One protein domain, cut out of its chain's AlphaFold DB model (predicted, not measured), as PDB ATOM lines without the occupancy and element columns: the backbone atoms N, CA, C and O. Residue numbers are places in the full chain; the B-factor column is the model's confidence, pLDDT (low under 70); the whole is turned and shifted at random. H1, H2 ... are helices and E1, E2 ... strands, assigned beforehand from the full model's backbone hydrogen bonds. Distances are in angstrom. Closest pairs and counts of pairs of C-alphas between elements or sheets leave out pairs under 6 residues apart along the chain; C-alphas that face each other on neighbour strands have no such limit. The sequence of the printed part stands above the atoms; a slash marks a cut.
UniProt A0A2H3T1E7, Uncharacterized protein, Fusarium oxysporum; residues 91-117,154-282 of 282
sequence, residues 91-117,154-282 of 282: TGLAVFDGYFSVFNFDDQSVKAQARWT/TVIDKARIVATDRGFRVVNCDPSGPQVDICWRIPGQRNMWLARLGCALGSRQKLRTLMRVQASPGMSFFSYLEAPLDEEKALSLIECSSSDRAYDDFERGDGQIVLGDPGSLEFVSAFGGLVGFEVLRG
ATOM      1  N   THR A  91      36.380  -0.371 126.951       85.12
ATOM      2  CA  THR A  91      37.479   0.296 126.266       85.12
ATOM      3  C   THR A  91      38.794  -0.191 126.859       85.12
ATOM      4  O   THR A  91      39.041  -0.084 128.059       85.12
ATOM      5  N   GLY A  92      39.652  -0.764 126.026       81.94
ATOM      6  CA  GLY A  92      40.999  -1.143 126.411       81.94
ATOM      7  C   GLY A  92      41.992  -0.021 126.145       81.94
ATOM      8  O   GLY A  92      41.929   0.664 125.123       81.94
ATOM      9  N   LEU A  93      42.909   0.149 127.086       79.31
ATOM     10  CA  LEU A  93      43.987   1.118 127.057       79.31
ATOM     11  C   LEU A  93      45.306   0.360 127.215       79.31
ATOM     12  O   LEU A  93      45.436  -0.448 128.130       79.31
ATOM     13  N   ALA A  94      46.284   0.604 126.348       78.56
ATOM     14  CA  ALA A  94      47.593  -0.044 126.438       78.56
ATOM     15  C   ALA A  94      48.725   0.922 126.132       78.56
ATOM     16  O   ALA A  94      48.670   1.611 125.117       78.56
ATOM     17  N   VAL A  95      49.752   0.947 126.980       75.44
ATOM     18  CA  VAL A  95      50.923   1.818 126.843       75.44
ATOM     19  C   VAL A  95      52.145   1.005 126.438       75.44
ATOM     20  O   VAL A  95      52.532   0.070 127.130       75.44
ATOM     21  N   PHE A  96      52.782   1.409 125.347       75.38
ATOM     22  CA  PHE A  96      53.992   0.816 124.793       75.38
ATOM     23  C   PHE A  96      55.155   1.814 124.850       75.38
ATOM     24  O   PHE A  96      55.006   2.987 125.218       75.38
ATOM     25  N   ASP A  97      56.340   1.363 124.449       70.19
ATOM     26  CA  ASP A  97      57.496   2.240 124.320       70.19
ATOM     27  C   ASP A  97      57.315   3.202 123.140       70.19
ATOM     28  O   ASP A  97      57.496   2.863 121.974       70.19
ATOM     29  N   GLY A  98      56.934   4.436 123.469       64.31
ATOM     30  CA  GLY A  98      56.785   5.537 122.517       64.31
ATOM     31  C   GLY A  98      55.348   5.820 122.079       64.31
ATOM     32  O   GLY A  98      55.068   6.936 121.658       64.31
ATOM     33  N   TYR A  99      54.405   4.893 122.248       68.94
ATOM     34  CA  TYR A  99      53.001   5.129 121.895       68.94
ATOM     35  C   TYR A  99      52.041   4.385 122.821       68.94
ATOM     36  O   TYR A  99      52.446   3.632 123.700       68.94
ATOM     37  N   PHE A 100      50.746   4.607 122.638       74.81
ATOM     38  CA  PHE A 100      49.696   3.901 123.356       74.81
ATOM     39  C   PHE A 100      48.480   3.705 122.444       74.81
ATOM     40  O   PHE A 100      48.379   4.351 121.402       74.81
ATOM     41  N   SER A 101      47.579   2.789 122.795       74.50
ATOM     42  CA  SER A 101      46.424   2.401 121.974       74.50
ATOM     43  C   SER A 101      45.127   2.462 122.785       74.50
ATOM     44  O   SER A 101      45.104   1.987 123.921       74.50
ATOM     45  N   VAL A 102      44.077   3.091 122.226       77.56
ATOM     46  CA  VAL A 102      42.677   2.864 122.637       77.56
ATOM     47  C   VAL A 102      42.136   1.788 121.711       77.56
ATOM     48  O   VAL A 102      42.297   1.899 120.495       77.56
ATOM     49  N   PHE A 103      41.434   0.799 122.237       77.25
ATOM     50  CA  PHE A 103      40.736  -0.177 121.411       77.25
ATOM     51  C   PHE A 103      39.416  -0.588 122.049       77.25
ATOM     52  O   PHE A 103      39.266  -0.560 123.269       77.25
ATOM     53  N   ASN A 104      38.457  -1.012 121.227       83.50
ATOM     54  CA  ASN A 104      37.286  -1.705 121.744       83.50
ATOM     55  C   ASN A 104      37.717  -3.118 122.156       83.50
ATOM     56  O   ASN A 104      38.135  -3.917 121.317       83.50
ATOM     57  N   PHE A 105      37.673  -3.404 123.455       82.12
ATOM     58  CA  PHE A 105      38.057  -4.703 123.995       82.12
ATOM     59  C   PHE A 105      37.110  -5.804 123.510       82.12
ATOM     60  O   PHE A 105      37.562  -6.911 123.224       82.12
ATOM     61  N   ASP A 106      35.821  -5.491 123.369       84.19
ATOM     62  CA  ASP A 106      34.797  -6.457 122.967       84.19
ATOM     63  C   ASP A 106      34.935  -6.881 121.494       84.19
ATOM     64  O   ASP A 106      34.579  -8.007 121.149       84.19
ATOM     65  N   ASP A 107      35.543  -6.039 120.653       84.88
ATOM     66  CA  ASP A 107      35.797  -6.338 119.234       84.88
ATOM     67  C   ASP A 107      37.065  -7.190 119.021       84.88
ATOM     68  O   ASP A 107      37.336  -7.656 117.912       84.88
ATOM     69  N   GLN A 108      37.878  -7.406 120.062       77.88
ATOM     70  CA  GLN A 108      39.094  -8.209 119.945       77.88
ATOM     71  C   GLN A 108      38.795  -9.713 119.903       77.88
ATOM     72  O   GLN A 108      37.869 -10.203 120.543       77.88
ATOM     73  N   SER A 109      39.653 -10.485 119.224       79.38
ATOM     74  CA  SER A 109      39.603 -11.953 119.305       79.38
ATOM     75  C   SER A 109      39.782 -12.446 120.749       79.38
ATOM     76  O   SER A 109      40.513 -11.835 121.528       79.38
ATOM     77  N   VAL A 110      39.216 -13.608 121.094       79.31
ATOM     78  CA  VAL A 110      39.349 -14.220 122.435       79.31
ATOM     79  C   VAL A 110      40.818 -14.360 122.863       79.31
ATOM     80  O   VAL A 110      41.171 -14.099 124.013       79.31
ATOM     81  N   LYS A 111      41.707 -14.702 121.920       76.19
ATOM     82  CA  LYS A 111      43.155 -14.803 122.161       76.19
ATOM     83  C   LYS A 111      43.785 -13.451 122.515       76.19
ATOM     84  O   LYS A 111      44.696 -13.407 123.337       76.19
ATOM     85  N   ALA A 112      43.333 -12.365 121.892       73.00
ATOM     86  CA  ALA A 112      43.810 -11.016 122.182       73.00
ATOM     87  C   ALA A 112      43.232 -10.493 123.505       73.00
ATOM     88  O   ALA A 112      43.993 -10.010 124.339       73.00
ATOM     89  N   GLN A 113      41.937 -10.714 123.758       78.81
ATOM     90  CA  GLN A 113      41.285 -10.384 125.028       78.81
ATOM     91  C   GLN A 113      42.007 -11.018 126.229       78.81
ATOM     92  O   GLN A 113      42.266 -10.349 127.231       78.81
ATOM     93  N   ALA A 114      42.429 -12.280 126.092       76.25
ATOM     94  CA  ALA A 114      43.166 -13.015 127.117       76.25
ATOM     95  C   ALA A 114      44.506 -12.366 127.528       76.25
ATOM     96  O   ALA A 114      44.988 -12.625 128.629       76.25
ATOM     97  N   ARG A 115      45.120 -11.517 126.687       74.69
ATOM     98  CA  ARG A 115      46.381 -10.819 127.018       74.69
ATOM     99  C   ARG A 115      46.191  -9.732 128.079       74.69
ATOM    100  O   ARG A 115      47.141  -9.409 128.797       74.69
ATOM    101  N   TRP A 116      44.980  -9.191 128.184       72.94
ATOM    102  CA  TRP A 116      44.639  -8.107 129.108       72.94
ATOM    103  C   TRP A 116      44.040  -8.614 130.420       72.94
ATOM    104  O   TRP A 116      44.158  -7.948 131.440       72.94
ATOM    105  N   THR A 117      43.408  -9.791 130.403       65.00
ATOM    106  CA  THR A 117      42.729 -10.373 131.572       65.00
ATOM    107  C   THR A 117      43.568 -11.406 132.317       65.00
ATOM    108  O   THR A 117      43.331 -11.627 133.502       65.00
ATOM    109  N   THR A 154      56.008  27.345 126.329       91.44
ATOM    110  CA  THR A 154      56.749  27.250 127.580       91.44
ATOM    111  C   THR A 154      56.822  25.791 128.014       91.44
ATOM    112  O   THR A 154      55.793  25.157 128.245       91.44
ATOM    113  N   VAL A 155      58.038  25.263 128.155       92.69
ATOM    114  CA  VAL A 155      58.253  23.981 128.836       92.69
ATOM    115  C   VAL A 155      58.123  24.234 130.335       92.69
ATOM    116  O   VAL A 155      58.905  25.001 130.893       92.69
ATOM    117  N   ILE A 156      57.121  23.636 130.969       94.44
ATOM    118  CA  ILE A 156      56.835  23.803 132.400       94.44
ATOM    119  C   ILE A 156      57.374  22.620 133.209       94.44
ATOM    120  O   ILE A 156      57.589  21.536 132.667       94.44
ATOM    121  N   ASP A 157      57.557  22.813 134.516       92.25
ATOM    122  CA  ASP A 157      58.141  21.795 135.400       92.25
ATOM    123  C   ASP A 157      57.171  20.643 135.710       92.25
ATOM    124  O   ASP A 157      57.589  19.490 135.851       92.25
ATOM    125  N   LYS A 158      55.870  20.946 135.830       93.50
ATOM    126  CA  LYS A 158      54.827  19.961 136.138       93.50
ATOM    127  C   LYS A 158      53.466  20.382 135.594       93.50
ATOM    128  O   LYS A 158      53.010  21.500 135.835       93.50
ATOM    129  N   ALA A 159      52.784  19.444 134.943       94.94
ATOM    130  CA  ALA A 159      51.395  19.594 134.534       94.94
ATOM    131  C   ALA A 159      50.484  18.594 135.250       94.94
ATOM    132  O   ALA A 159      50.922  17.544 135.726       94.94
ATOM    133  N   ARG A 160      49.199  18.932 135.294       93.56
ATOM    134  CA  ARG A 160      48.100  18.049 135.689       93.56
ATOM    135  C   ARG A 160      47.029  18.074 134.619       93.56
ATOM    136  O   ARG A 160      46.956  19.027 133.841       93.56
ATOM    137  N   ILE A 161      46.190  17.050 134.614       91.81
ATOM    138  CA  ILE A 161      44.951  17.078 133.852       91.81
ATOM    139  C   ILE A 161      43.786  17.372 134.791       91.81
ATOM    140  O   ILE A 161      43.686  16.792 135.866       91.81
ATOM    141  N   VAL A 162      42.901  18.267 134.372       89.19
ATOM    142  CA  VAL A 162      41.581  18.461 134.964       89.19
ATOM    143  C   VAL A 162      40.573  17.866 133.989       89.19
ATOM    144  O   VAL A 162      40.432  18.367 132.873       89.19
ATOM    145  N   ALA A 163      39.938  16.760 134.365       84.12
ATOM    146  CA  ALA A 163      38.874  16.168 133.566       84.12
ATOM    147  C   ALA A 163      37.584  16.971 133.752       84.12
ATOM    148  O   ALA A 163      37.293  17.449 134.843       84.12
ATOM    149  N   THR A 164      36.825  17.113 132.680       76.44
ATOM    150  CA  THR A 164      35.601  17.910 132.594       76.44
ATOM    151  C   THR A 164      34.540  17.091 131.873       76.44
ATOM    152  O   THR A 164      34.880  16.185 131.114       76.44
ATOM    153  N   ASP A 165      33.272  17.467 131.996       71.50
ATOM    154  CA  ASP A 165      32.185  16.787 131.276       71.50
ATOM    155  C   ASP A 165      32.360  16.808 129.744       71.50
ATOM    156  O   ASP A 165      31.799  15.977 129.036       71.50
ATOM    157  N   ARG A 166      33.155  17.751 129.217       69.50
ATOM    158  CA  ARG A 166      33.428  17.921 127.779       69.50
ATOM    159  C   ARG A 166      34.819  17.436 127.344       69.50
ATOM    160  O   ARG A 166      35.271  17.782 126.256       69.50
ATOM    161  N   GLY A 167      35.522  16.665 128.177       78.38
ATOM    162  CA  GLY A 167      36.865  16.156 127.886       78.38
ATOM    163  C   GLY A 167      37.857  16.519 128.980       78.38
ATOM    164  O   GLY A 167      37.601  16.290 130.157       78.38
ATOM    165  N   PHE A 168      39.008  17.093 128.635       84.94
ATOM    166  CA  PHE A 168      40.029  17.393 129.634       84.94
ATOM    167  C   PHE A 168      40.826  18.659 129.337       84.94
ATOM    168  O   PHE A 168      40.931  19.124 128.204       84.94
ATOM    169  N   ARG A 169      41.439  19.197 130.390       88.56
ATOM    170  CA  ARG A 169      42.287  20.381 130.348       88.56
ATOM    171  C   ARG A 169      43.658  20.073 130.923       88.56
ATOM    172  O   ARG A 169      43.759  19.640 132.065       88.56
ATOM    173  N   VAL A 170      44.718  20.356 130.172       92.00
ATOM    174  CA  VAL A 170      46.080  20.357 130.723       92.00
ATOM    175  C   VAL A 170      46.322  21.686 131.442       92.00
ATOM    176  O   VAL A 170      46.080  22.758 130.886       92.00
ATOM    177  N   VAL A 171      46.784  21.622 132.688       92.69
ATOM    178  CA  VAL A 171      46.959  22.780 133.575       92.69
ATOM    179  C   VAL A 171      48.387  22.803 134.105       92.69
ATOM    180  O   VAL A 171      48.929  21.772 134.514       92.69
ATOM    181  N   ASN A 172      48.998  23.986 134.107       95.00
ATOM    182  CA  ASN A 172      50.284  24.199 134.755       95.00
ATOM    183  C   ASN A 172      50.089  24.247 136.276       95.00
ATOM    184  O   ASN A 172      49.245  24.995 136.767       95.00
ATOM    185  N   CYS A 173      50.875  23.458 137.013       93.88
ATOM    186  CA  CYS A 173      50.794  23.406 138.474       93.88
ATOM    187  C   CYS A 173      51.298  24.682 139.158       93.88
ATOM    188  O   CYS A 173      50.981  24.890 140.326       93.88
ATOM    189  N   ASP A 174      52.086  25.508 138.466       92.94
ATOM    190  CA  ASP A 174      52.459  26.837 138.943       92.94
ATOM    191  C   ASP A 174      51.324  27.835 138.640       92.94
ATOM    192  O   ASP A 174      51.119  28.188 137.472       92.94
ATOM    193  N   PRO A 175      50.592  28.323 139.661       88.44
ATOM    194  CA  PRO A 175      49.494  29.262 139.456       88.44
ATOM    195  C   PRO A 175      49.972  30.634 138.959       88.44
ATOM    196  O   PRO A 175      49.173  31.390 138.416       88.44
ATOM    197  N   SER A 176      51.254  30.967 139.137       91.62
ATOM    198  CA  SER A 176      51.845  32.217 138.647       91.62
ATOM    199  C   SER A 176      52.358  32.122 137.205       91.62
ATOM    200  O   SER A 176      52.684  33.142 136.594       91.62
ATOM    201  N   GLY A 177      52.421  30.905 136.655       89.75
ATOM    202  CA  GLY A 177      52.915  30.624 135.314       89.75
ATOM    203  C   GLY A 177      51.838  30.680 134.222       89.75
ATOM    204  O   GLY A 177      50.644  30.824 134.498       89.75
ATOM    205  N   PRO A 178      52.242  30.535 132.945       91.69
ATOM    206  CA  PRO A 178      51.303  30.471 131.831       91.69
ATOM    207  C   PRO A 178      50.419  29.221 131.923       91.69
ATOM    208  O   PRO A 178      50.853  28.174 132.403       91.69
ATOM    209  N   GLN A 179      49.184  29.338 131.430       90.62
ATOM    210  CA  GLN A 179      48.195  28.250 131.385       90.62
ATOM    211  C   GLN A 179      47.846  27.802 129.955       90.62
ATOM    212  O   GLN A 179      47.125  26.823 129.771       90.62
ATOM    213  N   VAL A 180      48.354  28.512 128.946       90.00
ATOM    214  CA  VAL A 180      48.195  28.239 127.509       90.00
ATOM    215  C   VAL A 180      49.560  28.410 126.842       90.00
ATOM    216  O   VAL A 180      50.412  29.129 127.365       90.00
ATOM    217  N   ASP A 181      49.766  27.718 125.723       90.50
ATOM    218  CA  ASP A 181      51.064  27.535 125.070       90.50
ATOM    219  C   ASP A 181      52.099  26.977 126.051       90.50
ATOM    220  O   ASP A 181      53.221  27.461 126.182       90.50
ATOM    221  N   ILE A 182      51.690  25.925 126.756       93.12
ATOM    222  CA  ILE A 182      52.511  25.181 127.708       93.12
ATOM    223  C   ILE A 182      52.695  23.744 127.241       93.12
ATOM    224  O   ILE A 182      51.801  23.161 126.620       93.12
ATOM    225  N   CYS A 183      53.832  23.149 127.584       94.94
ATOM    226  CA  CYS A 183      54.031  21.714 127.470       94.94
ATOM    227  C   CYS A 183      54.873  21.163 128.617       94.94
ATOM    228  O   CYS A 183      55.723  21.842 129.186       94.94
ATOM    229  N   TRP A 184      54.641  19.901 128.941       95.25
ATOM    230  CA  TRP A 184      55.361  19.176 129.969       95.25
ATOM    231  C   TRP A 184      55.672  17.778 129.464       95.25
ATOM    232  O   TRP A 184      54.776  17.067 129.005       95.25
ATOM    233  N   ARG A 185      56.940  17.378 129.561       92.19
ATOM    234  CA  ARG A 185      57.329  15.994 129.313       92.19
ATOM    235  C   ARG A 185      56.971  15.161 130.533       92.19
ATOM    236  O   ARG A 185      57.460  15.429 131.628       92.19
ATOM    237  N   ILE A 186      56.180  14.120 130.314       90.19
ATOM    238  CA  ILE A 186      55.850  13.151 131.351       90.19
ATOM    239  C   ILE A 186      57.151  12.427 131.761       90.19
ATOM    240  O   ILE A 186      57.880  11.950 130.883       90.19
ATOM    241  N   PRO A 187      57.492  12.370 133.063       85.56
ATOM    242  CA  PRO A 187      58.687  11.690 133.537       85.56
ATOM    243  C   PRO A 187      58.713  10.221 133.118       85.56
ATOM    244  O   PRO A 187      57.717   9.514 133.225       85.56
ATOM    245  N   GLY A 188      59.878   9.745 132.689       78.88
ATOM    246  CA  GLY A 188      60.067   8.355 132.288       78.88
ATOM    247  C   GLY A 188      60.952   8.217 131.057       78.88
ATOM    248  O   GLY A 188      61.455   9.196 130.500       78.88
ATOM    249  N   GLN A 189      61.157   6.971 130.635       71.88
ATOM    250  CA  GLN A 189      61.943   6.661 129.436       71.88
ATOM    251  C   GLN A 189      61.178   6.982 128.144       71.88
ATOM    252  O   GLN A 189      61.788   7.235 127.110       71.88
ATOM    253  N   ARG A 190      59.844   7.042 128.218       77.31
ATOM    254  CA  ARG A 190      58.950   7.292 127.085       77.31
ATOM    255  C   ARG A 190      58.925   8.789 126.746       77.31
ATOM    256  O   ARG A 190      58.943   9.649 127.627       77.31
ATOM    257  N   ASN A 191      58.890   9.116 125.457       83.06
ATOM    258  CA  ASN A 191      58.835  10.497 124.975       83.06
ATOM    259  C   ASN A 191      57.373  10.936 124.806       83.06
ATOM    260  O   ASN A 191      56.861  11.061 123.693       83.06
ATOM    261  N   MET A 192      56.696  11.100 125.943       86.75
ATOM    262  CA  MET A 192      55.287  11.482 126.030       86.75
ATOM    263  C   MET A 192      55.145  12.860 126.666       86.75
ATOM    264  O   MET A 192      55.864  13.198 127.609       86.75
ATOM    265  N   TRP A 193      54.221  13.655 126.142       91.94
ATOM    266  CA  TRP A 193      54.059  15.055 126.502       91.94
ATOM    267  C   TRP A 193      52.591  15.398 126.715       91.94
ATOM    268  O   TRP A 193      51.729  15.006 125.930       91.94
ATOM    269  N   LEU A 194      52.329  16.183 127.758       93.56
ATOM    270  CA  LEU A 194      51.081  16.920 127.919       93.56
ATOM    271  C   LEU A 194      51.283  18.334 127.388       93.56
ATOM    272  O   LEU A 194      52.304  18.961 127.684       93.56
ATOM    273  N   ALA A 195      50.321  18.865 126.644       93.69
ATOM    274  CA  ALA A 195      50.362  20.255 126.219       93.69
ATOM    275  C   ALA A 195      48.979  20.902 126.228       93.69
ATOM    276  O   ALA A 195      47.960  20.241 126.030       93.69
ATOM    277  N   ARG A 196      48.970  22.220 126.424       92.75
ATOM    278  CA  ARG A 196      47.813  23.074 126.162       92.75
ATOM    279  C   ARG A 196      48.258  24.197 125.258       92.75
ATOM    280  O   ARG A 196      49.063  25.029 125.663       92.75
ATOM    281  N   LEU A 197      47.773  24.189 124.029       90.06
ATOM    282  CA  LEU A 197      48.237  25.067 122.964       90.06
ATOM    283  C   LEU A 197      47.142  26.057 122.602       90.06
ATOM    284  O   LEU A 197      45.989  25.659 122.464       90.06
ATOM    285  N   GLY A 198      47.486  27.327 122.420       86.25
ATOM    286  CA  GLY A 198      46.553  28.277 121.825       86.25
ATOM    287  C   GLY A 198      46.283  27.921 120.360       86.25
ATOM    288  O   GLY A 198      47.116  27.296 119.700       86.25
ATOM    289  N   CYS A 199      45.154  28.371 119.810       71.44
ATOM    290  CA  CYS A 199      44.807  28.218 118.387       71.44
ATOM    291  C   CYS A 199      45.740  28.976 117.412       71.44
ATOM    292  O   CYS A 199      45.417  29.123 116.232       71.44
ATOM    293  N   ALA A 200      46.887  29.484 117.868       64.31
ATOM    294  CA  ALA A 200      47.860  30.142 117.011       64.31
ATOM    295  C   ALA A 200      48.472  29.148 116.009       64.31
ATOM    296  O   ALA A 200      48.887  28.037 116.357       64.31
ATOM    297  N   LEU A 201      48.580  29.581 114.749       60.66
ATOM    298  CA  LEU A 201      49.248  28.825 113.693       60.66
ATOM    299  C   LEU A 201      50.684  28.479 114.130       60.66
ATOM    300  O   LEU A 201      51.516  29.356 114.366       60.66
ATOM    301  N   GLY A 202      50.976  27.181 114.242       74.94
ATOM    302  CA  GLY A 202      52.328  26.664 114.465       74.94
ATOM    303  C   GLY A 202      52.691  26.258 115.898       74.94
ATOM    304  O   GLY A 202      53.787  25.722 116.074       74.94
ATOM    305  N   SER A 203      51.821  26.418 116.906       81.19
ATOM    306  CA  SER A 203      52.108  25.911 118.265       81.19
ATOM    307  C   SER A 203      52.372  24.397 118.245       81.19
ATOM    308  O   SER A 203      53.419  23.933 118.694       81.19
ATOM    309  N   ARG A 204      51.522  23.608 117.580       84.50
ATOM    310  CA  ARG A 204      51.728  22.151 117.470       84.50
ATOM    311  C   ARG A 204      53.042  21.774 116.775       84.50
ATOM    312  O   ARG A 204      53.721  20.839 117.186       84.50
ATOM    313  N   GLN A 205      53.469  22.546 115.774       85.38
ATOM    314  CA  GLN A 205      54.758  22.322 115.110       85.38
ATOM    315  C   GLN A 205      55.942  22.596 116.047       85.38
ATOM    316  O   GLN A 205      56.926  21.859 116.028       85.38
ATOM    317  N   LYS A 206      55.851  23.629 116.892       86.38
ATOM    318  CA  LYS A 206      56.873  23.937 117.904       86.38
ATOM    319  C   LYS A 206      56.975  22.829 118.951       86.38
ATOM    320  O   LYS A 206      58.090  22.436 119.285       86.38
ATOM    321  N   LEU A 207      55.841  22.284 119.398       88.31
ATOM    322  CA  LEU A 207      55.821  21.115 120.277       88.31
ATOM    323  C   LEU A 207      56.563  19.935 119.636       88.31
ATOM    324  O   LEU A 207      57.485  19.394 120.237       88.31
ATOM    325  N   ARG A 208      56.243  19.597 118.383       87.25
ATOM    326  CA  ARG A 208      56.917  18.507 117.657       87.25
ATOM    327  C   ARG A 208      58.418  18.733 117.494       87.25
ATOM    328  O   ARG A 208      59.192  17.782 117.573       87.25
ATOM    329  N   THR A 209      58.859  19.977 117.311       87.12
ATOM    330  CA  THR A 209      60.291  20.310 117.307       87.12
ATOM    331  C   THR A 209      60.945  20.008 118.656       87.12
ATOM    332  O   THR A 209      62.011  19.398 118.673       87.12
ATOM    333  N   LEU A 210      60.307  20.364 119.779       87.31
ATOM    334  CA  LEU A 210      60.804  20.038 121.123       87.31
ATOM    335  C   LEU A 210      60.857  18.524 121.357       87.31
ATOM    336  O   LEU A 210      61.861  18.008 121.845       87.31
ATOM    337  N   MET A 211      59.808  17.807 120.953       87.00
ATOM    338  CA  MET A 211      59.748  16.350 121.063       87.00
ATOM    339  C   MET A 211      60.844  15.667 120.242       87.00
ATOM    340  O   MET A 211      61.400  14.668 120.692       87.00
ATOM    341  N   ARG A 212      61.190  16.210 119.065       84.00
ATOM    342  CA  ARG A 212      62.235  15.663 118.185       84.00
ATOM    343  C   ARG A 212      63.622  15.697 118.810       84.00
ATOM    344  O   ARG A 212      64.390  14.774 118.582       84.00
ATOM    345  N   VAL A 213      63.932  16.710 119.621       82.06
ATOM    346  CA  VAL A 213      65.218  16.791 120.342       82.06
ATOM    347  C   VAL A 213      65.410  15.597 121.284       82.06
ATOM    348  O   VAL A 213      66.539  15.206 121.562       82.06
ATOM    349  N   GLN A 214      64.312  15.017 121.770       75.44
ATOM    350  CA  GLN A 214      64.323  13.917 122.735       75.44
ATOM    351  C   GLN A 214      63.914  12.573 122.122       75.44
ATOM    352  O   GLN A 214      63.923  11.557 122.813       75.44
ATOM    353  N   ALA A 215      63.541  12.566 120.842       75.81
ATOM    354  CA  ALA A 215      63.147  11.366 120.130       75.81
ATOM    355  C   ALA A 215      64.374  10.663 119.544       75.81
ATOM    356  O   ALA A 215      65.320  11.304 119.083       75.81
ATOM    357  N   SER A 216      64.321   9.334 119.497       72.75
ATOM    358  CA  SER A 216      65.256   8.560 118.685       72.75
ATOM    359  C   SER A 216      65.127   8.943 117.198       72.75
ATOM    360  O   SER A 216      64.051   9.364 116.758       72.75
ATOM    361  N   PRO A 217      66.196   8.809 116.391       69.94
ATOM    362  CA  PRO A 217      66.112   9.019 114.948       69.94
ATOM    363  C   PRO A 217      65.046   8.119 114.304       69.94
ATOM    364  O   PRO A 217      64.929   6.951 114.667       69.94
ATOM    365  N   GLY A 218      64.289   8.651 113.338       68.38
ATOM    366  CA  GLY A 218      63.262   7.889 112.607       68.38
ATOM    367  C   GLY A 218      61.913   7.741 113.321       68.38
ATOM    368  O   GLY A 218      61.094   6.939 112.895       68.38
ATOM    369  N   MET A 219      61.676   8.495 114.398       72.75
ATOM    370  CA  MET A 219      60.382   8.518 115.086       72.75
ATOM    371  C   MET A 219      59.433   9.567 114.474       72.75
ATOM    372  O   MET A 219      59.835  10.703 114.195       72.75
ATOM    373  N   SER A 220      58.164   9.199 114.318       75.88
ATOM    374  CA  SER A 220      57.022  10.054 113.987       75.88
ATOM    375  C   SER A 220      56.325  10.584 115.259       75.88
ATOM    376  O   SER A 220      56.687  10.220 116.377       75.88
ATOM    377  N   PHE A 221      55.356  11.504 115.131       77.00
ATOM    378  CA  PHE A 221      54.624  12.087 116.273       77.00
ATOM    379  C   PHE A 221      53.119  11.905 116.112       77.00
ATOM    380  O   PHE A 221      52.567  12.237 115.060       77.00
ATOM    381  N   PHE A 222      52.460  11.433 117.169       72.25
ATOM    382  CA  PHE A 222      51.030  11.140 117.179       72.25
ATOM    383  C   PHE A 222      50.350  11.812 118.373       72.25
ATOM    384  O   PHE A 222      50.776  11.629 119.518       72.25
ATOM    385  N   SER A 223      49.292  12.582 118.103       69.62
ATOM    386  CA  SER A 223      48.423  13.129 119.150       69.62
ATOM    387  C   SER A 223      47.253  12.185 119.330       69.62
ATOM    388  O   SER A 223      46.553  11.868 118.373       69.62
ATOM    389  N   TYR A 224      47.086  11.711 120.551       68.19
ATOM    390  CA  TYR A 224      46.201  10.590 120.817       68.19
ATOM    391  C   TYR A 224      44.850  11.021 121.364       68.19
ATOM    392  O   TYR A 224      43.811  10.495 120.982       68.19
ATOM    393  N   LEU A 225      44.875  11.980 122.280       71.50
ATOM    394  CA  LEU A 225      43.690  12.556 122.880       71.50
ATOM    395  C   LEU A 225      43.789  14.054 122.675       71.50
ATOM    396  O   LEU A 225      44.781  14.673 123.060       71.50
ATOM    397  N   GLU A 226      42.764  14.598 122.042       76.44
ATOM    398  CA  GLU A 226      42.592  16.012 121.762       76.44
ATOM    399  C   GLU A 226      41.229  16.406 122.323       76.44
ATOM    400  O   GLU A 226      40.212  15.824 121.952       76.44
ATOM    401  N   ALA A 227      41.214  17.360 123.249       70.75
ATOM    402  CA  ALA A 227      39.980  17.915 123.789       70.75
ATOM    403  C   ALA A 227      39.874  19.381 123.346       70.75
ATOM    404  O   ALA A 227      40.609  20.229 123.876       70.75
ATOM    405  N   PRO A 228      39.017  19.697 122.354       65.94
ATOM    406  CA  PRO A 228      38.665  21.074 122.067       65.94
ATOM    407  C   PRO A 228      37.788  21.578 123.214       65.94
ATOM    408  O   PRO A 228      36.689  21.086 123.451       65.94
ATOM    409  N   LEU A 229      38.280  22.562 123.957       62.53
ATOM    410  CA  LEU A 229      37.426  23.333 124.851       62.53
ATOM    411  C   LEU A 229      36.932  24.511 124.016       62.53
ATOM    412  O   LEU A 229      37.599  25.545 123.959       62.53
ATOM    413  N   ASP A 230      35.808  24.314 123.321       52.78
ATOM    414  CA  ASP A 230      35.221  25.212 122.304       52.78
ATOM    415  C   ASP A 230      34.947  26.661 122.767       52.78
ATOM    416  O   ASP A 230      34.540  27.513 121.982       52.78
ATOM    417  N   GLU A 231      35.253  27.001 124.015       59.94
ATOM    418  CA  GLU A 231      35.095  28.342 124.580       59.94
ATOM    419  C   GLU A 231      36.443  29.064 124.805       59.94
ATOM    420  O   GLU A 231      36.482  30.289 124.916       59.94
ATOM    421  N   GLU A 232      37.579  28.353 124.804       62.78
ATOM    422  CA  GLU A 232      38.872  28.901 125.257       62.78
ATOM    423  C   GLU A 232      39.908  29.147 124.155       62.78
ATOM    424  O   GLU A 232      41.014  29.605 124.450       62.78
ATOM    425  N   LYS A 233      39.583  28.858 122.886       77.44
ATOM    426  CA  LYS A 233      40.532  28.946 121.752       77.44
ATOM    427  C   LYS A 233      41.876  28.260 122.064       77.44
ATOM    428  O   LYS A 233      42.946  28.748 121.681       77.44
ATOM    429  N   ALA A 234      41.817  27.148 122.793       84.69
ATOM    430  CA  ALA A 234      42.973  26.374 123.202       84.69
ATOM    431  C   ALA A 234      42.672  24.875 123.118       84.69
ATOM    432  O   ALA A 234      41.574  24.422 123.435       84.69
ATOM    433  N   LEU A 235      43.682  24.113 122.712       86.94
ATOM    434  CA  LEU A 235      43.642  22.670 122.552       86.94
ATOM    435  C   LEU A 235      44.475  22.016 123.649       86.94
ATOM    436  O   LEU A 235      45.675  22.286 123.750       86.94
ATOM    437  N   SER A 236      43.858  21.144 124.445       89.25
ATOM    438  CA  SER A 236      44.592  20.252 125.347       89.25
ATOM    439  C   SER A 236      44.870  18.933 124.643       89.25
ATOM    440  O   SER A 236      43.984  18.379 123.992       89.25
ATOM    441  N   LEU A 237      46.104  18.446 124.755       89.25
ATOM    442  CA  LEU A 237      46.540  17.260 124.035       89.25
ATOM    443  C   LEU A 237      47.564  16.427 124.799       89.25
ATOM    444  O   LEU A 237      48.362  16.942 125.590       89.25
ATOM    445  N   ILE A 238      47.544  15.132 124.497       88.25
ATOM    446  CA  ILE A 238      48.562  14.161 124.895       88.25
ATOM    447  C   ILE A 238      49.248  13.669 123.615       88.25
ATOM    448  O   ILE A 238      48.598  13.068 122.756       88.25
ATOM    449  N   GLU A 239      50.542  13.956 123.463       88.44
ATOM    450  CA  GLU A 239      51.322  13.648 122.253       88.44
ATOM    451  C   GLU A 239      52.540  12.787 122.592       88.44
ATOM    452  O   GLU A 239      53.185  12.956 123.629       88.44
ATOM    453  N   CYS A 240      52.852  11.834 121.720       84.62
ATOM    454  CA  CYS A 240      53.931  10.872 121.919       84.62
ATOM    455  C   CYS A 240      54.746  10.681 120.632       84.62
ATOM    456  O   CYS A 240      54.245  10.930 119.531       84.62
ATOM    457  N   SER A 241      56.022  10.298 120.763       77.38
ATOM    458  CA  SER A 241      56.824   9.913 119.598       77.38
ATOM    459  C   SER A 241      56.640   8.433 119.279       77.38
ATOM    460  O   SER A 241      57.108   7.589 120.039       77.38
ATOM    461  N   SER A 242      56.052   8.127 118.131       68.69
ATOM    462  CA  SER A 242      55.868   6.764 117.640       68.69
ATOM    463  C   SER A 242      57.022   6.350 116.731       68.69
ATOM    464  O   SER A 242      57.637   7.195 116.090       68.69
ATOM    465  N   SER A 243      57.328   5.059 116.657       62.81
ATOM    466  CA  SER A 243      58.169   4.544 115.571       62.81
ATOM    467  C   SER A 243      57.285   4.157 114.388       62.81
ATOM    468  O   SER A 243      56.128   3.799 114.600       62.81
ATOM    469  N   ASP A 244      57.837   4.143 113.179       61.19
ATOM    470  CA  ASP A 244      57.129   3.669 111.981       61.19
ATOM    471  C   ASP A 244      57.029   2.128 111.907       61.19
ATOM    472  O   ASP A 244      56.582   1.580 110.899       61.19
ATOM    473  N   ARG A 245      57.465   1.405 112.954       54.06
ATOM    474  CA  ARG A 245      57.285  -0.051 113.041       54.06
ATOM    475  C   ARG A 245      55.802  -0.399 113.061       54.06
ATOM    476  O   ARG A 245      54.993   0.322 113.647       54.06
ATOM    477  N   ALA A 246      55.466  -1.522 112.433       49.03
ATOM    478  CA  ALA A 246      54.106  -2.025 112.420       49.03
ATOM    479  C   ALA A 246      53.633  -2.273 113.859       49.03
ATOM    480  O   ALA A 246      54.373  -2.800 114.687       49.03
ATOM    481  N   TYR A 247      52.385  -1.902 114.145       51.25
ATOM    482  CA  TYR A 247      51.761  -2.061 115.462       51.25
ATOM    483  C   TYR A 247      51.789  -3.513 115.985       51.25
ATOM    484  O   TYR A 247      51.674  -3.723 117.190       51.25
ATOM    485  N   ASP A 248      51.983  -4.490 115.095       41.94
ATOM    486  CA  ASP A 248      52.058  -5.920 115.403       41.94
ATOM    487  C   ASP A 248      53.425  -6.386 115.946       41.94
ATOM    488  O   ASP A 248      53.509  -7.486 116.492       41.94
ATOM    489  N   ASP A 249      54.479  -5.563 115.852       44.00
ATOM    490  CA  ASP A 249      55.846  -5.917 116.284       44.00
ATOM    491  C   ASP A 249      56.136  -5.578 117.759       44.00
ATOM    492  O   ASP A 249      57.233  -5.842 118.259       44.00
ATOM    493  N   PHE A 250      55.192  -4.955 118.468       50.12
ATOM    494  CA  PHE A 250      55.411  -4.480 119.834       50.12
ATOM    495  C   PHE A 250      55.003  -5.517 120.888       50.12
ATOM    496  O   PHE A 250      53.898  -6.066 120.872       50.12
ATOM    497  N   GLU A 251      55.909  -5.769 121.838       54.94
ATOM    498  CA  GLU A 251      55.663  -6.621 123.006       54.94
ATOM    499  C   GLU A 251      54.611  -6.021 123.958       54.94
ATOM    500  O   GLU A 251      54.192  -4.871 123.826       54.94
ATOM    501  N   ARG A 252      54.155  -6.829 124.927       58.56
ATOM    502  CA  ARG A 252      53.082  -6.497 125.878       58.56
ATOM    503  C   ARG A 252      53.348  -5.158 126.584       58.56
ATOM    504  O   ARG A 252      54.280  -5.050 127.369       58.56
ATOM    505  N   GLY A 253      52.484  -4.176 126.334       66.75
ATOM    506  CA  GLY A 253      52.460  -2.905 127.053       66.75
ATOM    507  C   GLY A 253      51.766  -2.978 128.418       66.75
ATOM    508  O   GLY A 253      51.076  -3.955 128.728       66.75
ATOM    509  N   ASP A 254      51.901  -1.910 129.206       73.56
ATOM    510  CA  ASP A 254      51.154  -1.715 130.451       73.56
ATOM    511  C   ASP A 254      49.693  -1.422 130.070       73.56
ATOM    512  O   ASP A 254      49.387  -0.354 129.532       73.56
ATOM    513  N   GLY A 255      48.804  -2.407 130.229       76.00
ATOM    514  CA  GLY A 255      47.417  -2.339 129.762       76.00
ATOM    515  C   GLY A 255      46.380  -2.338 130.880       76.00
ATOM    516  O   GLY A 255      46.554  -3.009 131.895       76.00
ATOM    517  N   GLN A 256      45.273  -1.629 130.666       83.31
ATOM    518  CA  GLN A 256      44.125  -1.567 131.566       83.31
ATOM    519  C   GLN A 256      42.811  -1.550 130.776       83.31
ATOM    520  O   GLN A 256      42.707  -0.906 129.734       83.31
ATOM    521  N   ILE A 257      41.789  -2.243 131.284       85.25
ATOM    522  CA  ILE A 257      40.424  -2.165 130.751       85.25
ATOM    523  C   ILE A 257      39.630  -1.157 131.576       85.25
ATOM    524  O   ILE A 257      39.596  -1.247 132.804       85.25
ATOM    525  N   VAL A 258      38.993  -0.210 130.893       84.56
ATOM    526  CA  VAL A 258      38.186   0.858 131.482       84.56
ATOM    527  C   VAL A 258      36.794   0.830 130.862       84.56
ATOM    528  O   VAL A 258      36.627   0.602 129.665       84.56
ATOM    529  N   LEU A 259      35.777   1.045 131.686       81.94
ATOM    530  CA  LEU A 259      34.404   1.198 131.220       81.94
ATOM    531  C   LEU A 259      34.140   2.669 130.914       81.94
ATOM    532  O   LEU A 259      34.408   3.521 131.759       81.94
ATOM    533  N   GLY A 260      33.594   2.950 129.732       75.56
ATOM    534  CA  GLY A 260      33.201   4.299 129.328       75.56
ATOM    535  C   GLY A 260      33.953   4.833 128.112       75.56
ATOM    536  O   GLY A 260      34.744   4.130 127.474       75.56
ATOM    537  N   ASP A 261      33.661   6.091 127.794       75.44
ATOM    538  CA  ASP A 261      34.108   6.742 126.567       75.44
ATOM    539  C   ASP A 261      35.574   7.203 126.642       75.44
ATOM    540  O   ASP A 261      36.027   7.684 127.689       75.44
ATOM    541  N   PRO A 262      36.328   7.129 125.529       68.81
ATOM    542  CA  PRO A 262      37.649   7.739 125.437       68.81
ATOM    543  C   PRO A 262      37.567   9.239 125.750       68.81
ATOM    544  O   PRO A 262      36.893   9.994 125.053       68.81
ATOM    545  N   GLY A 263      38.259   9.672 126.805       70.31
ATOM    546  CA  GLY A 263      38.228  11.059 127.282       70.31
ATOM    547  C   GLY A 263      37.365  11.302 128.524       70.31
ATOM    548  O   GLY A 263      37.437  12.402 129.069       70.31
ATOM    549  N   SER A 264      36.623  10.298 129.015       77.69
ATOM    550  CA  SER A 264      35.968  10.366 130.328       77.69
ATOM    551  C   SER A 264      36.988  10.514 131.464       77.69
ATOM    552  O   SER A 264      38.174  10.199 131.309       77.69
ATOM    553  N   LEU A 265      36.535  10.958 132.640       82.88
ATOM    554  CA  LEU A 265      37.392  11.047 133.823       82.88
ATOM    555  C   LEU A 265      38.045   9.700 134.139       82.88
ATOM    556  O   LEU A 265      39.246   9.655 134.402       82.88
ATOM    557  N   GLU A 266      37.269   8.619 134.144       84.94
ATOM    558  CA  GLU A 266      37.742   7.272 134.449       84.94
ATOM    559  C   GLU A 266      38.832   6.861 133.460       84.94
ATOM    560  O   GLU A 266      39.884   6.362 133.863       84.94
ATOM    561  N   PHE A 267      38.612   7.146 132.174       82.75
ATOM    562  CA  PHE A 267      39.549   6.835 131.105       82.75
ATOM    563  C   PHE A 267      40.860   7.615 131.240       82.75
ATOM    564  O   PHE A 267      41.948   7.039 131.218       82.75
ATOM    565  N   VAL A 268      40.768   8.933 131.417       84.31
ATOM    566  CA  VAL A 268      41.940   9.806 131.534       84.31
ATOM    567  C   VAL A 268      42.701   9.525 132.833       84.31
ATOM    568  O   VAL A 268      43.930   9.557 132.831       84.31
ATOM    569  N   SER A 269      41.999   9.181 133.919       88.25
ATOM    570  CA  SER A 269      42.603   8.792 135.204       88.25
ATOM    571  C   SER A 269      43.352   7.467 135.111       88.25
ATOM    572  O   SER A 269      44.489   7.379 135.572       88.25
ATOM    573  N   ALA A 270      42.751   6.454 134.482       87.44
ATOM    574  CA  ALA A 270      43.414   5.184 134.198       87.44
ATOM    575  C   ALA A 270      44.683   5.404 133.365       87.44
ATOM    576  O   ALA A 270      45.762   4.926 133.717       87.44
ATOM    577  N   PHE A 271      44.587   6.224 132.316       85.56
ATOM    578  CA  PHE A 271      45.740   6.569 131.498       85.56
ATOM    579  C   PHE A 271      46.831   7.301 132.283       85.56
ATOM    580  O   PHE A 271      47.994   6.904 132.212       85.56
ATOM    581  N   GLY A 272      46.464   8.294 133.095       88.12
ATOM    582  CA  GLY A 272      47.388   8.987 133.991       88.12
ATOM    583  C   GLY A 272      48.108   8.042 134.950       88.12
ATOM    584  O   GLY A 272      49.316   8.178 135.139       88.12
ATOM    585  N   GLY A 273      47.408   7.029 135.472       87.31
ATOM    586  CA  GLY A 273      47.991   5.972 136.298       87.31
ATOM    587  C   GLY A 273      49.044   5.129 135.570       87.31
ATOM    588  O   GLY A 273      50.085   4.833 136.152       87.31
ATOM    589  N   LEU A 274      48.817   4.792 134.296       84.69
ATOM    590  CA  LEU A 274      49.764   3.998 133.498       84.69
ATOM    591  C   LEU A 274      51.021   4.782 133.099       84.69
ATOM    592  O   LEU A 274      52.097   4.197 132.974       84.69
ATOM    593  N   VAL A 275      50.902   6.094 132.876       82.56
ATOM    594  CA  VAL A 275      52.015   6.901 132.338       82.56
ATOM    595  C   VAL A 275      52.646   7.860 133.342       82.56
ATOM    596  O   VAL A 275      53.722   8.382 133.072       82.56
ATOM    597  N   GLY A 276      52.026   8.076 134.504       87.00
ATOM    598  CA  GLY A 276      52.605   8.837 135.613       87.00
ATOM    599  C   GLY A 276      52.234  10.323 135.660       87.00
ATOM    600  O   GLY A 276      53.051  11.134 136.102       87.00
ATOM    601  N   PHE A 277      51.022  10.701 135.236       89.62
ATOM    602  CA  PHE A 277      50.481  12.046 135.477       89.62
ATOM    603  C   PHE A 277      49.219  12.019 136.340       89.62
ATOM    604  O   PHE A 277      48.480  11.041 136.385       89.62
ATOM    605  N   GLU A 278      48.974  13.125 137.034       92.69
ATOM    606  CA  GLU A 278      47.858  13.266 137.966       92.69
ATOM    607  C   GLU A 278      46.633  13.870 137.270       92.69
ATOM    608  O   GLU A 278      46.750  14.831 136.498       92.69
ATOM    609  N   VAL A 279      45.464  13.301 137.575       91.88
ATOM    610  CA  VAL A 279      44.161  13.720 137.054       91.88
ATOM    611  C   VAL A 279      43.286  14.178 138.208       91.88
ATOM    612  O   VAL A 279      43.141  13.476 139.206       91.88
ATOM    613  N   LEU A 280      42.712  15.365 138.065       90.44
ATOM    614  CA  LEU A 280      41.787  15.975 139.008       90.44
ATOM    615  C   LEU A 280      40.389  16.033 138.391       90.44
ATOM    616  O   LEU A 280      40.244  16.166 137.174       90.44
ATOM    617  N   ARG A 281      39.365  15.974 139.244       84.94
ATOM    618  CA  ARG A 281      37.992  16.320 138.857       84.94
ATOM    619  C   ARG A 281      37.881  17.839 138.722       84.94
ATOM    620  O   ARG A 281      38.325  18.548 139.628       84.94
ATOM    621  N   GLY A 282      37.379  18.294 137.578       73.19
ATOM    622  CA  GLY A 282      37.076  19.694 137.277       73.19
ATOM    623  C   GLY A 282      35.675  20.109 137.666       73.19
ATOM    624  O   GLY A 282      34.862  19.214 137.986       73.19
TER     625      GLY A 282
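AT A GLANCE: This is residues 91 to 117 and 154 to 282 of the 282 residues of an uncharacterized protein of Fusarium oxysporum (UniProt A0A2H3T1E7). A twisted sheet of E5, E6, E8 and E7 curls round H2 on one face, and the small sheet of E4, E3 and E10 packs face to face with it as a sandwich with crossed strands. H3 fills the space between that small sheet and a third one, of E2, E1 and E9, and H1 sits at the far end beyond that third sheet. The printed part has 156 residues, in the order E1, E2, H1, E3, E4, E5, E6, H2, E7, E8, E9, H3, E10. The class is mixed, helices and strands; the sheets E5 E6 E8 E7 and E2 E1 E9 are antiparallel, while E4 E3 E10 is mixed. The whole is compact, with a radius of gyration of the C-alphas of 15.6 A and spans of 49 by 38 by 25 A.

IN THESE COORDINATES: Find C-alpha 91 at (37.479, 0.296, 126.266), where E1, residues 91 to 95, begins; E2 is 100 to 104 and H1 is 110 to 117. After the cut come E3, 159 to 164; E4, 167 to 172; E5, 182 to 185; and E6, 192 to 198, 19.4 A long. H2, 203 to 214, runs 17.7 A from C-alpha 203 at (52.108, 25.911, 118.265). Then follow E7, 219 to 229, 29.0 A; E8, 234 to 243, 27.7 A; E9, 254 to 259; H3, 265 to 275, 15.3 A; and E10, 279 to 281, ending at C-alpha 281 at (37.992, 16.320, 138.857).

HOW THE PARTS SIT: Start at E1, which pairs with E2 as a hairpin, N 94 to O 101 at 3.0 A, and with E9, N 93 to O 256 at 2.9 A. H1 is on this sheet and stands up from it; its closest C-alpha pair with E9 is Trp 116 and Gly 255, 6.4 A. H3 is on the opposite face, along the strands, at a height over the sheet of 8.9 A, with Val 258 and Phe 267 closest at 6.1 A. H3 is also on the sheet E4 E3 E10, at a height of 9.5 A; there look for N 162 to O 169, 2.8 A, and N 280 to O 161, 2.8 A. In the sandwich, two sheets face to face, the C-alphas of Val 170 in E4 and Arg 196 in E6 come within 5.6 A. In the large sheet see N 184 to O 194, 2.8 A, N 195 to O 237, 2.9 A, and N 222 to O 240, 3.0 A. E6, H2 and E7 form a split strand-helix-strand unit, two strands running the same way with E8 between them, and its crossover is right-handed. Every O i to N i+4 pair is within hydrogen-bond range in H3, against 7 of 8 in H2 and 2 of 4 in H1.

THE WHOLE: The C-alphas of Val 110 and Ser 176 are the two farthest apart, 50.7 A. Residues 118 to 153 are cut out, and C-alphas 117 and 154 are 40.3 A apart. Of the links printed whole none is long. The mean pLDDT of the printed part is 79.6; 28 residues are under 70, among them 228 to 232 and 242 to 253.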